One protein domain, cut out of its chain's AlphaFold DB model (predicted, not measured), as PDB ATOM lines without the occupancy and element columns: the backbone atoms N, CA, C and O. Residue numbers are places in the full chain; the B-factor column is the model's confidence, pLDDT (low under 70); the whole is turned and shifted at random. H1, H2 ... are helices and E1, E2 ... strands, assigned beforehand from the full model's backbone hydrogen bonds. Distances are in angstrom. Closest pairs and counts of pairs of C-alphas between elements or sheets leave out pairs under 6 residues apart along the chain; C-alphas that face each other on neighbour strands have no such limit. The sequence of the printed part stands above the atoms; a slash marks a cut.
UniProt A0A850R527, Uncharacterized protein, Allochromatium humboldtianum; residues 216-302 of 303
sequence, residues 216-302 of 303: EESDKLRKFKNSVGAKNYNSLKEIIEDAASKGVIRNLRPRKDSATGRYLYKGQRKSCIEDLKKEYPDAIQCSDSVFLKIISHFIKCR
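This is residues 216 to 302 of the 303 residues of an uncharacterized protein of Allochromatium humboldtianum (UniProt A0A850R527). A small three-stranded sheet has the long helix H2 and the shorter H3 over one face, while H4 packs on H2 and H3 and runs straight into strand E3. H1 lies at the far end from the sheet and makes an L-shaped corner with H2. The printed part has 87 residues with four named helices and three named strands, in the order H1 H2 E1 E2 H3 H4 E3. The mixed sheet has the order E1, E2, E3, and the class is mostly helix. The whole is compact, with a radius of gyration of the C-alphas of 12.4 A and spans of 34 by 32 by 20 A.

H1, residues 216 to 228, is close to but not clearly touching H2, residues 230 to 246; the closest C-alphas, of Lys 225 and Tyr 233, are 6.3 A apart, and the lines are about perpendicular at 80 degrees. H2 is on the sheet of E1, residues 252 to 256, E2, residues 263 to 266, and E3, residues 299 to 302, at a height over the sheet of 12.3 A. It lies over E1 and E2 and runs across the strands, at 73 degrees to E1 on the local plane. E1 and E2 form an antiparallel hairpin, with N 253 and O 264 2.8 A apart, within hydrogen-bond range. H3, residues 269 to 279, is on the same face as H2, in two layers, helices on one face of a sheet. H4, residues 288 to 298, is the hub, touching three helices. It touches H3 about perpendicular, at 80 degrees, with the C-alphas of Arg 269 and Leu 292 closest at 7.3 A. It touches H2 at a steep tilt of 59 degrees, the same way, with the C-alphas of Tyr 233 and Ile 294 closest at 6.7 A. It only just touches H1, with 3 pairs of C-alphas within 8 A, made by residue 228 of H1 alone; the C-alphas of Val 228 and Val 290 are closest at 5.6 A. H4 only grazes the sheet, with residues 292 to 298. E2 and E3 are parallel, with N 300 and O 263 2.8 A apart, within hydrogen-bond range; with H3 and H4 between, they form a strand-helix-strand unit, two parallel neighbour strands joined through helices, with a right-handed crossover. H1 is apart from E1, E2, E3 and H3. In H1, H2, H3 and H4 every O i to N i+4 pair is within hydrogen-bond range.

H1 begins at C-alpha 216, (27.578, 85.482, 25.680), and is 18.9 A long. H2 is 24.3 A long and ends at C-alpha 246, (21.647, 90.668, -6.428). E1 is 10.0 A, E2 10.2 A, H3 15.6 A, H4 15.2 A and E3 9.5 A long. E3 ends at C-alpha 302, (27.790, 72.560, 1.108).

The C-alphas farthest apart, of Glu 216 and Lys 278, are 36.2 A apart. The printed part has no cut and no long link; the links E1 to E2 and H3 to H4 are short, the others tight. The mean pLDDT of the printed part is 92.7, and no printed residue is under 70.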
ATOM      1  N   GLU A 216      26.527  86.370  26.180       71.31
ATOM      2  CA  GLU A 216      27.578  85.482  25.680       71.31
ATOM      3  C   GLU A 216      27.748  85.545  24.157       71.31
ATOM      4  O   GLU A 216      28.864  85.422  23.641       71.31
ATOM      5  N   GLU A 217      26.653  85.699  23.407       71.56
ATOM      6  CA  GLU A 217      26.708  85.798  21.945       71.56
ATOM      7  C   GLU A 217      27.301  87.136  21.501       71.56
ATOM      8  O   GLU A 217      28.087  87.177  20.547       71.56
ATOM      9  N   SER A 218      26.988  88.213  22.228       73.50
ATOM     10  CA  SER A 218      27.561  89.544  22.009       73.50
ATOM     11  C   SER A 218      29.082  89.531  22.192       73.50
ATOM     12  O   SER A 218      29.837  90.003  21.332       73.50
ATOM     13  N   ASP A 219      29.557  88.870  23.247       82.19
ATOM     14  CA  ASP A 219      30.981  88.757  23.545       82.19
ATOM     15  C   ASP A 219      31.746  87.873  22.556       82.19
ATOM     16  O   ASP A 219      32.849  88.227  22.114       82.19
ATOM     17  N   LYS A 220      31.146  86.752  22.134       87.88
ATOM     18  CA  LYS A 220      31.686  85.901  21.060       87.88
ATOM     19  C   LYS A 220      31.815  86.693  19.756       87.88
ATOM     20  O   LYS A 220      32.850  86.614  19.087       87.88
ATOM     21  N   LEU A 221      30.810  87.502  19.416       87.56
ATOM     22  CA  LEU A 221      30.834  88.353  18.227       87.56
ATOM     23  C   LEU A 221      31.916  89.438  18.315       87.56
ATOM     24  O   LEU A 221      32.631  89.671  17.337       87.56
ATOM     25  N   ARG A 222      32.071  90.080  19.478       87.88
ATOM     26  CA  ARG A 222      33.102  91.098  19.729       87.88
ATOM     27  C   ARG A 222      34.510  90.523  19.565       87.88
ATOM     28  O   ARG A 222      35.311  91.074  18.807       87.88
ATOM     29  N   LYS A 223      34.790  89.373  20.187       93.00
ATOM     30  CA  LYS A 223      36.072  88.656  20.043       93.00
ATOM     31  C   LYS A 223      36.343  88.273  18.586       93.00
ATOM     32  O   LYS A 223      37.452  88.483  18.092       93.00
ATOM     33  N   PHE A 224      35.327  87.784  17.870       93.50
ATOM     34  CA  PHE A 224      35.461  87.455  16.450       93.50
ATOM     35  C   PHE A 224      35.816  88.685  15.606       93.50
ATOM     36  O   PHE A 224      36.801  88.635  14.867       93.50
ATOM     37  N   LYS A 225      35.085  89.801  15.752       94.00
ATOM     38  CA  LYS A 225      35.355  91.063  15.033       94.00
ATOM     39  C   LYS A 225      36.778  91.568  15.264       94.00
ATOM     40  O   LYS A 225      37.435  91.973  14.308       94.00
ATOM     41  N   ASN A 226      37.270  91.487  16.499       91.31
ATOM     42  CA  ASN A 226      38.642  91.874  16.828       91.31
ATOM     43  C   ASN A 226      39.674  90.978  16.122       91.31
ATOM     44  O   ASN A 226      40.685  91.479  15.645       91.31
ATOM     45  N   SER A 227      39.394  89.678  15.977       94.31
ATOM     46  CA  SER A 227      40.312  88.725  15.331       94.31
ATOM     47  C   SER A 227      40.464  88.889  13.811       94.31
ATOM     48  O   SER A 227      41.437  88.399  13.240       94.31
ATOM     49  N   VAL A 228      39.499  89.534  13.144       95.00
ATOM     50  CA  VAL A 228      39.502  89.753  11.681       95.00
ATOM     51  C   VAL A 228      39.682  91.226  11.290       95.00
ATOM     52  O   VAL A 228      39.949  91.529  10.126       95.00
ATOM     53  N   GLY A 229      39.556  92.135  12.261       95.31
ATOM     54  CA  GLY A 229      39.522  93.581  12.070       95.31
ATOM     55  C   GLY A 229      38.119  94.080  11.714       95.31
ATOM     56  O   GLY A 229      37.493  93.606  10.765       95.31
ATOM     57  N   ALA A 230      37.627  95.085  12.445       90.69
ATOM     58  CA  ALA A 230      36.267  95.610  12.278       90.69
ATOM     59  C   ALA A 230      35.989  96.138  10.856       90.69
ATOM     60  O   ALA A 230      34.907  95.907  10.317       90.69
ATOM     61  N   LYS A 231      36.978  96.791  10.225       92.88
ATOM     62  CA  LYS A 231      36.880  97.284   8.841       92.88
ATOM     63  C   LYS A 231      36.672  96.137   7.845       92.88
ATOM     64  O   LYS A 231      35.748  96.198   7.039       92.88
ATOM     65  N   ASN A 232      37.477  95.076   7.947       94.12
ATOM     66  CA  ASN A 232      37.369  93.899   7.079       94.12
ATOM     67  C   ASN A 232      36.045  93.163   7.300       94.12
ATOM     68  O   ASN A 232      35.397  92.774   6.335       94.12
ATOM     69  N   TYR A 233      35.623  93.015   8.563       95.31
ATOM     70  CA  TYR A 233      34.348  92.386   8.909       95.31
ATOM     71  C   TYR A 233      33.165  93.106   8.259       95.31
ATOM     72  O   TYR A 233      32.334  92.460   7.626       95.31
ATOM     73  N   ASN A 234      33.087  94.433   8.410       92.75
ATOM     74  CA  ASN A 234      31.973  95.215   7.877       92.75
ATOM     75  C   ASN A 234      31.983  95.232   6.343       92.75
ATOM     76  O   ASN A 234      30.953  94.941   5.747       92.75
ATOM     77  N   SER A 235      33.145  95.471   5.724       94.12
ATOM     78  CA  SER A 235      33.279  95.485   4.260       94.12
ATOM     79  C   SER A 235      32.849  94.153   3.635       94.12
ATOM     80  O   SER A 235      31.974  94.105   2.776       94.12
ATOM     81  N   LEU A 236      33.384  93.031   4.129       95.19
ATOM     82  CA  LEU A 236      33.042  91.715   3.585       95.19
ATOM     83  C   LEU A 236      31.609  91.287   3.902       95.19
ATOM     84  O   LEU A 236      30.999  90.587   3.098       95.19
ATOM     85  N   LYS A 237      31.046  91.706   5.041       95.62
ATOM     86  CA  LYS A 237      29.625  91.492   5.323       95.62
ATOM     87  C   LYS A 237      28.760  92.183   4.268       95.62
ATOM     88  O   LYS A 237      27.857  91.544   3.738       95.62
ATOM     89  N   GLU A 238      29.037  93.450   3.971       95.19
ATOM     90  CA  GLU A 238      28.296  94.221   2.968       95.19
ATOM     91  C   GLU A 238      28.406  93.581   1.582       95.19
ATOM     92  O   GLU A 238      27.384  93.382   0.935       95.19
ATOM     93  N   ILE A 239      29.607  93.151   1.179       96.44
ATOM     94  CA  ILE A 239      29.831  92.449  -0.096       96.44
ATOM     95  C   ILE A 239      29.024  91.145  -0.168       96.44
ATOM     96  O   ILE A 239      28.370  90.879  -1.172       96.44
ATOM     97  N   ILE A 240      29.024  90.328   0.892       96.88
ATOM     98  CA  ILE A 240      28.277  89.059   0.916       96.88
ATOM     99  C   ILE A 240      26.763  89.306   0.870       96.88
ATOM    100  O   ILE A 240      26.041  88.587   0.178       96.88
ATOM    101  N   GLU A 241      26.266  90.297   1.617       96.12
ATOM    102  CA  GLU A 241      24.844  90.650   1.623       96.12
ATOM    103  C   GLU A 241      24.402  91.229   0.268       96.12
ATOM    104  O   GLU A 241      23.338  90.849  -0.227       96.12
ATOM    105  N   ASP A 242      25.236  92.055  -0.372       96.38
ATOM    106  CA  ASP A 242      25.010  92.580  -1.722       96.38
ATOM    107  C   ASP A 242      24.994  91.452  -2.766       96.38
ATOM    108  O   ASP A 242      24.003  91.310  -3.487       96.38
ATOM    109  N   ALA A 243      26.009  90.581  -2.767       96.38
ATOM    110  CA  ALA A 243      26.125  89.458  -3.698       96.38
ATOM    111  C   ALA A 243      24.929  88.497  -3.607       96.38
ATOM    112  O   ALA A 243      24.384  88.065  -4.626       96.38
ATOM    113  N   ALA A 244      24.486  88.189  -2.381       95.56
ATOM    114  CA  ALA A 244      23.308  87.361  -2.149       95.56
ATOM    115  C   ALA A 244      22.021  88.060  -2.609       95.56
ATOM    116  O   ALA A 244      21.157  87.414  -3.197       95.56
ATOM    117  N   SER A 245      21.883  89.367  -2.364       93.94
ATOM    118  CA  SER A 245      20.681  90.122  -2.739       93.94
ATOM    119  C   SER A 245      20.522  90.282  -4.252       93.94
ATOM    120  O   SER A 245      19.411  90.144  -4.763       93.94
ATOM    121  N   LYS A 246      21.628  90.515  -4.970       94.25
ATOM    122  CA  LYS A 246      21.647  90.668  -6.428       94.25
ATOM    123  C   LYS A 246      21.637  89.331  -7.166       94.25
ATOM    124  O   LYS A 246      21.305  89.296  -8.344       94.25
ATOM    125  N   GLY A 247      22.006  88.237  -6.493       93.38
ATOM    126  CA  GLY A 247      22.097  86.914  -7.113       93.38
ATOM    127  C   GLY A 247      23.202  86.808  -8.170       93.38
ATOM    128  O   GLY A 247      23.114  85.955  -9.049       93.38
ATOM    129  N   VAL A 248      24.226  87.665  -8.095       93.75
ATOM    130  CA  VAL A 248      25.351  87.715  -9.052       93.75
ATOM    131  C   VAL A 248      26.240  86.473  -8.973       93.75
ATOM    132  O   VAL A 248      26.777  86.015  -9.978       93.75
ATOM    133  N   ILE A 249      26.325  85.847  -7.796       95.69
ATOM    134  CA  ILE A 249      27.052  84.589  -7.602       95.69
ATOM    135  C   ILE A 249      26.078  83.420  -7.724       95.69
ATOM    136  O   ILE A 249      25.306  83.138  -6.808       95.69
ATOM    137  N   ARG A 250      26.164  82.687  -8.841       93.62
ATOM    138  CA  ARG A 250      25.254  81.580  -9.204       93.62
ATOM    139  C   ARG A 250      25.051  80.545  -8.091       93.62
ATOM    140  O   ARG A 250      23.957  80.007  -7.935       93.62
ATOM    141  N   ASN A 251      26.106  80.237  -7.341       95.81
ATOM    142  CA  ASN A 251      26.085  79.197  -6.312       95.81
ATOM    143  C   ASN A 251      25.685  79.710  -4.920       95.81
ATOM    144  O   ASN A 251      25.517  78.893  -4.012       95.81
ATOM    145  N   LEU A 252      25.511  81.024  -4.741       97.00
ATOM    146  CA  LEU A 252      25.126  81.653  -3.481       97.00
ATOM    147  C   LEU A 252      23.611  81.868  -3.439       97.00
ATOM    148  O   LEU A 252      23.038  82.587  -4.253       97.00
ATOM    149  N   ARG A 253      22.931  81.258  -2.465       94.56
ATOM    150  CA  ARG A 253      21.484  81.435  -2.306       94.56
ATOM    151  C   ARG A 253      21.158  82.812  -1.712       94.56
ATOM    152  O   ARG A 253      21.768  83.187  -0.711       94.56
ATOM    153  N   PRO A 254      20.113  83.494  -2.213       91.31
ATOM    154  CA  PRO A 254      19.728  84.827  -1.741       91.31
ATOM    155  C   PRO A 254      19.126  84.830  -0.329       91.31
ATOM    156  O   PRO A 254      19.125  85.849   0.358       91.31
ATOM    157  N   ARG A 255      18.586  83.694   0.132       90.69
ATOM    158  CA  ARG A 255      17.965  83.565   1.459       90.69
ATOM    159  C   ARG A 255      18.909  82.879   2.446       90.69
ATOM    160  O   ARG A 255      19.536  81.874   2.112       90.69
ATOM    161  N   LYS A 256      18.947  83.402   3.676       94.75
ATOM    162  CA  LYS A 256      19.634  82.782   4.817       94.75
ATOM    163  C   LYS A 256      18.898  81.511   5.255       94.75
ATOM    164  O   LYS A 256      17.671  81.445   5.219       94.75
ATOM    165  N   ASP A 257      19.663  80.515   5.671       90.69
ATOM    166  CA  ASP A 257      19.187  79.295   6.316       90.69
ATOM    167  C   ASP A 257      18.580  79.645   7.684       90.69
ATOM    168  O   ASP A 257      19.215  80.325   8.490       90.69
ATOM    169  N   SER A 258      17.343  79.215   7.940       85.81
ATOM    170  CA  SER A 258      16.592  79.600   9.144       85.81
ATOM    171  C   SER A 258      17.192  79.050  10.436       85.81
ATOM    172  O   SER A 258      17.036  79.676  11.479       85.81
ATOM    173  N   ALA A 259      17.881  77.906  10.373       86.69
ATOM    174  CA  ALA A 259      18.483  77.271  11.540       86.69
ATOM    175  C   ALA A 259      19.805  77.939  11.939       86.69
ATOM    176  O   ALA A 259      20.097  78.086  13.120       86.69
ATOM    177  N   THR A 260      20.619  78.336  10.958       89.06
ATOM    178  CA  THR A 260      21.973  78.860  11.211       89.06
ATOM    179  C   THR A 260      22.108  80.370  11.038       89.06
ATOM    180  O   THR A 260      23.123  80.935  11.439       89.06
ATOM    181  N   GLY A 261      21.141  81.030  10.399       90.62
ATOM    182  CA  GLY A 261      21.217  82.450  10.053       90.62
ATOM    183  C   GLY A 261      22.275  82.784   8.991       90.62
ATOM    184  O   GLY A 261      22.598  83.958   8.805       90.62
ATOM    185  N   ARG A 262      22.827  81.783   8.292       96.25
ATOM    186  CA  ARG A 262      23.903  81.930   7.293       96.25
ATOM    187  C   ARG A 262      23.379  81.767   5.872       96.25
ATOM    188  O   ARG A 262      22.418  81.037   5.642       96.25
ATOM    189  N   TYR A 263      24.025  82.401   4.900       96.56
ATOM    190  CA  TYR A 263      23.764  82.135   3.484       96.56
ATOM    191  C   TYR A 263      24.242  80.733   3.102       96.56
ATOM    192  O   TYR A 263      25.160  80.194   3.718       96.56
ATOM    193  N   LEU A 264      23.622  80.126   2.093       96.69
ATOM    194  CA  LEU A 264      24.018  78.807   1.600       96.69
ATOM    195  C   LEU A 264      24.780  78.953   0.289       96.69
ATOM    196  O   LEU A 264      24.272  79.578  -0.636       96.69
ATOM    197  N   TYR A 265      25.950  78.328   0.204       97.50
ATOM    198  CA  TYR A 265      26.743  78.270  -1.022       97.50
ATOM    199  C   TYR A 265      26.926  76.818  -1.474       97.50
ATOM    200  O   TYR A 265      27.276  75.966  -0.652       97.50
ATOM    201  N   LYS A 266      26.671  76.523  -2.754       96.62
ATOM    202  CA  LYS A 266      26.855  75.185  -3.344       96.62
ATOM    203  C   LYS A 266      28.274  75.054  -3.906       96.62
ATOM    204  O   LYS A 266      28.545  75.504  -5.013       96.62
ATOM    205  N   GLY A 267      29.167  74.448  -3.134       95.75
ATOM    206  CA  GLY A 267      30.565  74.232  -3.490       95.75
ATOM    207  C   GLY A 267      31.518  74.421  -2.311       95.75
ATOM    208  O   GLY A 267      31.114  74.534  -1.152       95.75
ATOM    209  N   GLN A 268      32.815  74.461  -2.617       95.31
ATOM    210  CA  GLN A 268      33.871  74.653  -1.626       95.31
ATOM    211  C   GLN A 268      34.009  76.121  -1.203       95.31
ATOM    212  O   GLN A 268      33.749  77.039  -1.979       95.31
ATOM    213  N   ARG A 269      34.509  76.351   0.023       93.94
ATOM    214  CA  ARG A 269      34.789  77.709   0.534       93.94
ATOM    215  C   ARG A 269      35.760  78.482  -0.359       93.94
ATOM    216  O   ARG A 269      35.583  79.681  -0.523       93.94
ATOM    217  N   LYS A 270      36.768  77.803  -0.924       93.44
ATOM    218  CA  LYS A 270      37.751  78.421  -1.827       93.44
ATOM    219  C   LYS A 270      37.083  78.955  -3.096       93.44
ATOM    220  O   LYS A 270      37.242  80.129  -3.394       93.44
ATOM    221  N   SER A 271      36.233  78.152  -3.735       95.06
ATOM    222  CA  SER A 271      35.462  78.583  -4.909       95.06
ATOM    223  C   SER A 271      34.530  79.756  -4.593       95.06
ATOM    224  O   SER A 271      34.412  80.674  -5.389       95.06
ATOM    225  N   CYS A 272      33.916  79.783  -3.403       95.44
ATOM    226  CA  CYS A 272      33.107  80.932  -2.976       95.44
ATOM    227  C   CYS A 272      33.932  82.226  -2.875       95.44
ATOM    228  O   CYS A 272      33.428  83.301  -3.188       95.44
ATOM    229  N   ILE A 273      35.184  82.135  -2.413       94.81
ATOM    230  CA  ILE A 273      36.093  83.286  -2.331       94.81
ATOM    231  C   ILE A 273      36.497  83.749  -3.728       94.81
ATOM    232  O   ILE A 273      36.513  84.949  -3.975       94.81
ATOM    233  N   GLU A 274      36.812  82.819  -4.627       95.19
ATOM    234  CA  GLU A 274      37.155  83.127  -6.019       95.19
ATOM    235  C   GLU A 274      35.996  83.824  -6.737       95.19
ATOM    236  O   GLU A 274      36.206  84.878  -7.333       95.19
ATOM    237  N   ASP A 275      34.771  83.313  -6.588       96.25
ATOM    238  CA  ASP A 275      33.566  83.934  -7.146       96.25
ATOM    239  C   ASP A 275      33.353  85.355  -6.591       96.25
ATOM    240  O   ASP A 275      33.082  86.284  -7.350       96.25
ATOM    241  N   LEU A 276      33.534  85.558  -5.279       95.81
ATOM    242  CA  LEU A 276      33.422  86.884  -4.659       95.81
ATOM    243  C   LEU A 276      34.525  87.847  -5.118       95.81
ATOM    244  O   LEU A 276      34.240  89.014  -5.360       95.81
ATOM    245  N   LYS A 277      35.772  87.384  -5.252       95.31
ATOM    246  CA  LYS A 277      36.882  88.210  -5.759       95.31
ATOM    247  C   LYS A 277      36.704  88.574  -7.226       95.31
ATOM    248  O   LYS A 277      37.083  89.668  -7.619       95.31
ATOM    249  N   LYS A 278      36.136  87.670  -8.022       95.88
ATOM    250  CA  LYS A 278      35.844  87.924  -9.432       95.88
ATOM    251  C   LYS A 278      34.795  89.022  -9.599       95.88
ATOM    252  O   LYS A 278      34.945  89.861 -10.476       95.88
ATOM    253  N   GLU A 279      33.765  89.012  -8.758       96.62
ATOM    254  CA  GLU A 279      32.678  89.993  -8.818       96.62
ATOM    255  C   GLU A 279      33.042  91.330  -8.142       96.62
ATOM    256  O   GLU A 279      32.596  92.388  -8.577       96.62
ATOM    257  N   TYR A 280      33.886  91.305  -7.103       95.25
ATOM    258  CA  TYR A 280      34.274  92.485  -6.317       95.25
ATOM    259  C   TYR A 280      35.806  92.625  -6.181       95.25
ATOM    260  O   TYR A 280      36.324  92.607  -5.059       95.25
ATOM    261  N   PRO A 281      36.559  92.776  -7.289       90.75
ATOM    262  CA  PRO A 281      38.024  92.726  -7.274       90.75
ATOM    263  C   PRO A 281      38.666  93.836  -6.430       90.75
ATOM    264  O   PRO A 281      39.597  93.571  -5.671       90.75
ATOM    265  N   ASP A 282      38.124  95.056  -6.480       89.81
ATOM    266  CA  ASP A 282      38.721  96.227  -5.819       89.81
ATOM    267  C   ASP A 282      38.304  96.390  -4.350       89.81
ATOM    268  O   ASP A 282      38.923  97.135  -3.583       89.81
ATOM    269  N   ALA A 283      37.241  95.700  -3.932       81.12
ATOM    270  CA  ALA A 283      36.651  95.874  -2.606       81.12
ATOM    271  C   ALA A 283      37.326  95.001  -1.530       81.12
ATOM    272  O   ALA A 283      37.170  95.237  -0.327       81.12
ATOM    273  N   ILE A 284      38.088  93.987  -1.951       83.81
ATOM    274  CA  ILE A 284      38.622  92.943  -1.074       83.81
ATOM    275  C   ILE A 284      40.119  93.167  -0.866       83.81
ATOM    276  O   ILE A 284      40.960  92.660  -1.598       83.81
ATOM    277  N   GLN A 285      40.452  93.915   0.186       87.75
ATOM    278  CA  GLN A 285      41.834  94.286   0.528       87.75
ATOM    279  C   GLN A 285      42.426  93.475   1.700       87.75
ATOM    280  O   GLN A 285      43.380  93.911   2.340       87.75
ATOM    281  N   CYS A 286      41.855  92.315   2.036       90.62
ATOM    282  CA  CYS A 286      42.306  91.493   3.164       90.62
ATOM    283  C   CYS A 286      42.957  90.177   2.720       90.62
ATOM    284  O   CYS A 286      42.716  89.688   1.620       90.62
ATOM    285  N   SER A 287      43.734  89.559   3.615       93.25
ATOM    286  CA  SER A 287      44.336  88.246   3.362       93.25
ATOM    287  C   SER A 287      43.290  87.127   3.278       93.25
ATOM    288  O   SER A 287      42.234  87.182   3.917       93.25
ATOM    289  N   ASP A 288      43.616  86.053   2.555       90.75
ATOM    290  CA  ASP A 288      42.724  84.899   2.373       90.75
ATOM    291  C   ASP A 288      42.338  84.226   3.695       90.75
ATOM    292  O   ASP A 288      41.217  83.747   3.848       90.75
ATOM    293  N   SER A 289      43.232  84.242   4.686       93.75
ATOM    294  CA  SER A 289      42.952  83.719   6.029       93.75
ATOM    295  C   SER A 289      41.835  84.502   6.731       93.75
ATOM    296  O   SER A 289      40.907  83.910   7.289       93.75
ATOM    297  N   VAL A 290      41.876  85.838   6.661       93.62
ATOM    298  CA  VAL A 290      40.821  86.709   7.208       93.62
ATOM    299  C   VAL A 290      39.512  86.490   6.456       93.62
ATOM    300  O   VAL A 290      38.453  86.343   7.075       93.62
ATOM    301  N   PHE A 291      39.588  86.390   5.132       94.06
ATOM    302  CA  PHE A 291      38.418  86.187   4.294       94.06
ATOM    303  C   PHE A 291      37.741  84.837   4.582       94.06
ATOM    304  O   PHE A 291      36.537  84.785   4.832       94.06
ATOM    305  N   LEU A 292      38.509  83.747   4.681       94.00
ATOM    306  CA  LEU A 292      38.007  82.413   5.034       94.00
ATOM    307  C   LEU A 292      37.268  82.389   6.378       94.00
ATOM    308  O   LEU A 292      36.229  81.726   6.499       94.00
ATOM    309  N   LYS A 293      37.775  83.113   7.384       95.31
ATOM    310  CA  LYS A 293      37.108  83.243   8.689       95.31
ATOM    311  C   LYS A 293      35.745  83.917   8.544       95.31
ATOM    312  O   LYS A 293      34.755  83.409   9.071       95.31
ATOM    313  N   ILE A 294      35.678  85.022   7.802       95.50
ATOM    314  CA  ILE A 294      34.438  85.781   7.593       95.50
ATOM    315  C   ILE A 294      33.430  84.978   6.756       95.50
ATOM    316  O   ILE A 294      32.261  84.895   7.132       95.50
ATOM    317  N   ILE A 295      33.878  84.291   5.701       95.25
ATOM    318  CA  ILE A 295      33.037  83.374   4.915       95.25
ATOM    319  C   ILE A 295      32.444  82.295   5.811       95.25
ATOM    320  O   ILE A 295      31.243  82.063   5.770       95.25
ATOM    321  N   SER A 296      33.243  81.680   6.683       94.00
ATOM    322  CA  SER A 296      32.749  80.636   7.593       94.00
ATOM    323  C   SER A 296      31.710  81.160   8.595       94.00
ATOM    324  O   SER A 296      30.844  80.401   9.042       94.00
ATOM    325  N   HIS A 297      31.779  82.449   8.934       94.94
ATOM    326  CA  HIS A 297      30.832  83.116   9.823       94.94
ATOM    327  C   HIS A 297      29.488  83.404   9.135       94.94
ATOM    328  O   HIS A 297      28.443  83.180   9.743       94.94
ATOM    329  N   PHE A 298      29.494  83.840   7.870       96.19
ATOM    330  CA  PHE A 298      28.283  84.269   7.153       96.19
ATOM    331  C   PHE A 298      27.708  83.252   6.164       96.19
ATOM    332  O   PHE A 298      26.527  83.343   5.832       96.19
ATOM    333  N   ILE A 299      28.509  82.300   5.689       96.31
ATOM    334  CA  ILE A 299      28.167  81.386   4.597       96.31
ATOM    335  C   ILE A 299      28.428  79.938   5.023       96.31
ATOM    336  O   ILE A 299      29.535  79.539   5.388       96.31
ATOM    337  N   LYS A 300      27.393  79.107   4.929       96.19
ATOM    338  CA  LYS A 300      27.480  77.654   5.054       96.19
ATOM    339  C   LYS A 300      27.659  77.057   3.658       96.19
ATOM    340  O   LYS A 300      26.706  76.925   2.891       96.19
ATOM    341  N   CYS A 301      28.900  76.707   3.342       94.56
ATOM    342  CA  CYS A 301      29.246  75.982   2.123       94.56
ATOM    343  C   CYS A 301      28.825  74.511   2.250       94.56
ATOM    344  O   CYS A 301      29.109  73.881   3.272       94.56
ATOM    345  N   ARG A 302      28.142  73.980   1.233       88.06
ATOM    346  CA  ARG A 302      27.790  72.560   1.108       88.06
ATOM    347  C   ARG A 302      28.468  72.012  -0.143       88.06
ATOM    348  O   ARG A 302      28.292  72.596  -1.211       88.06
TER     349      ARG A 302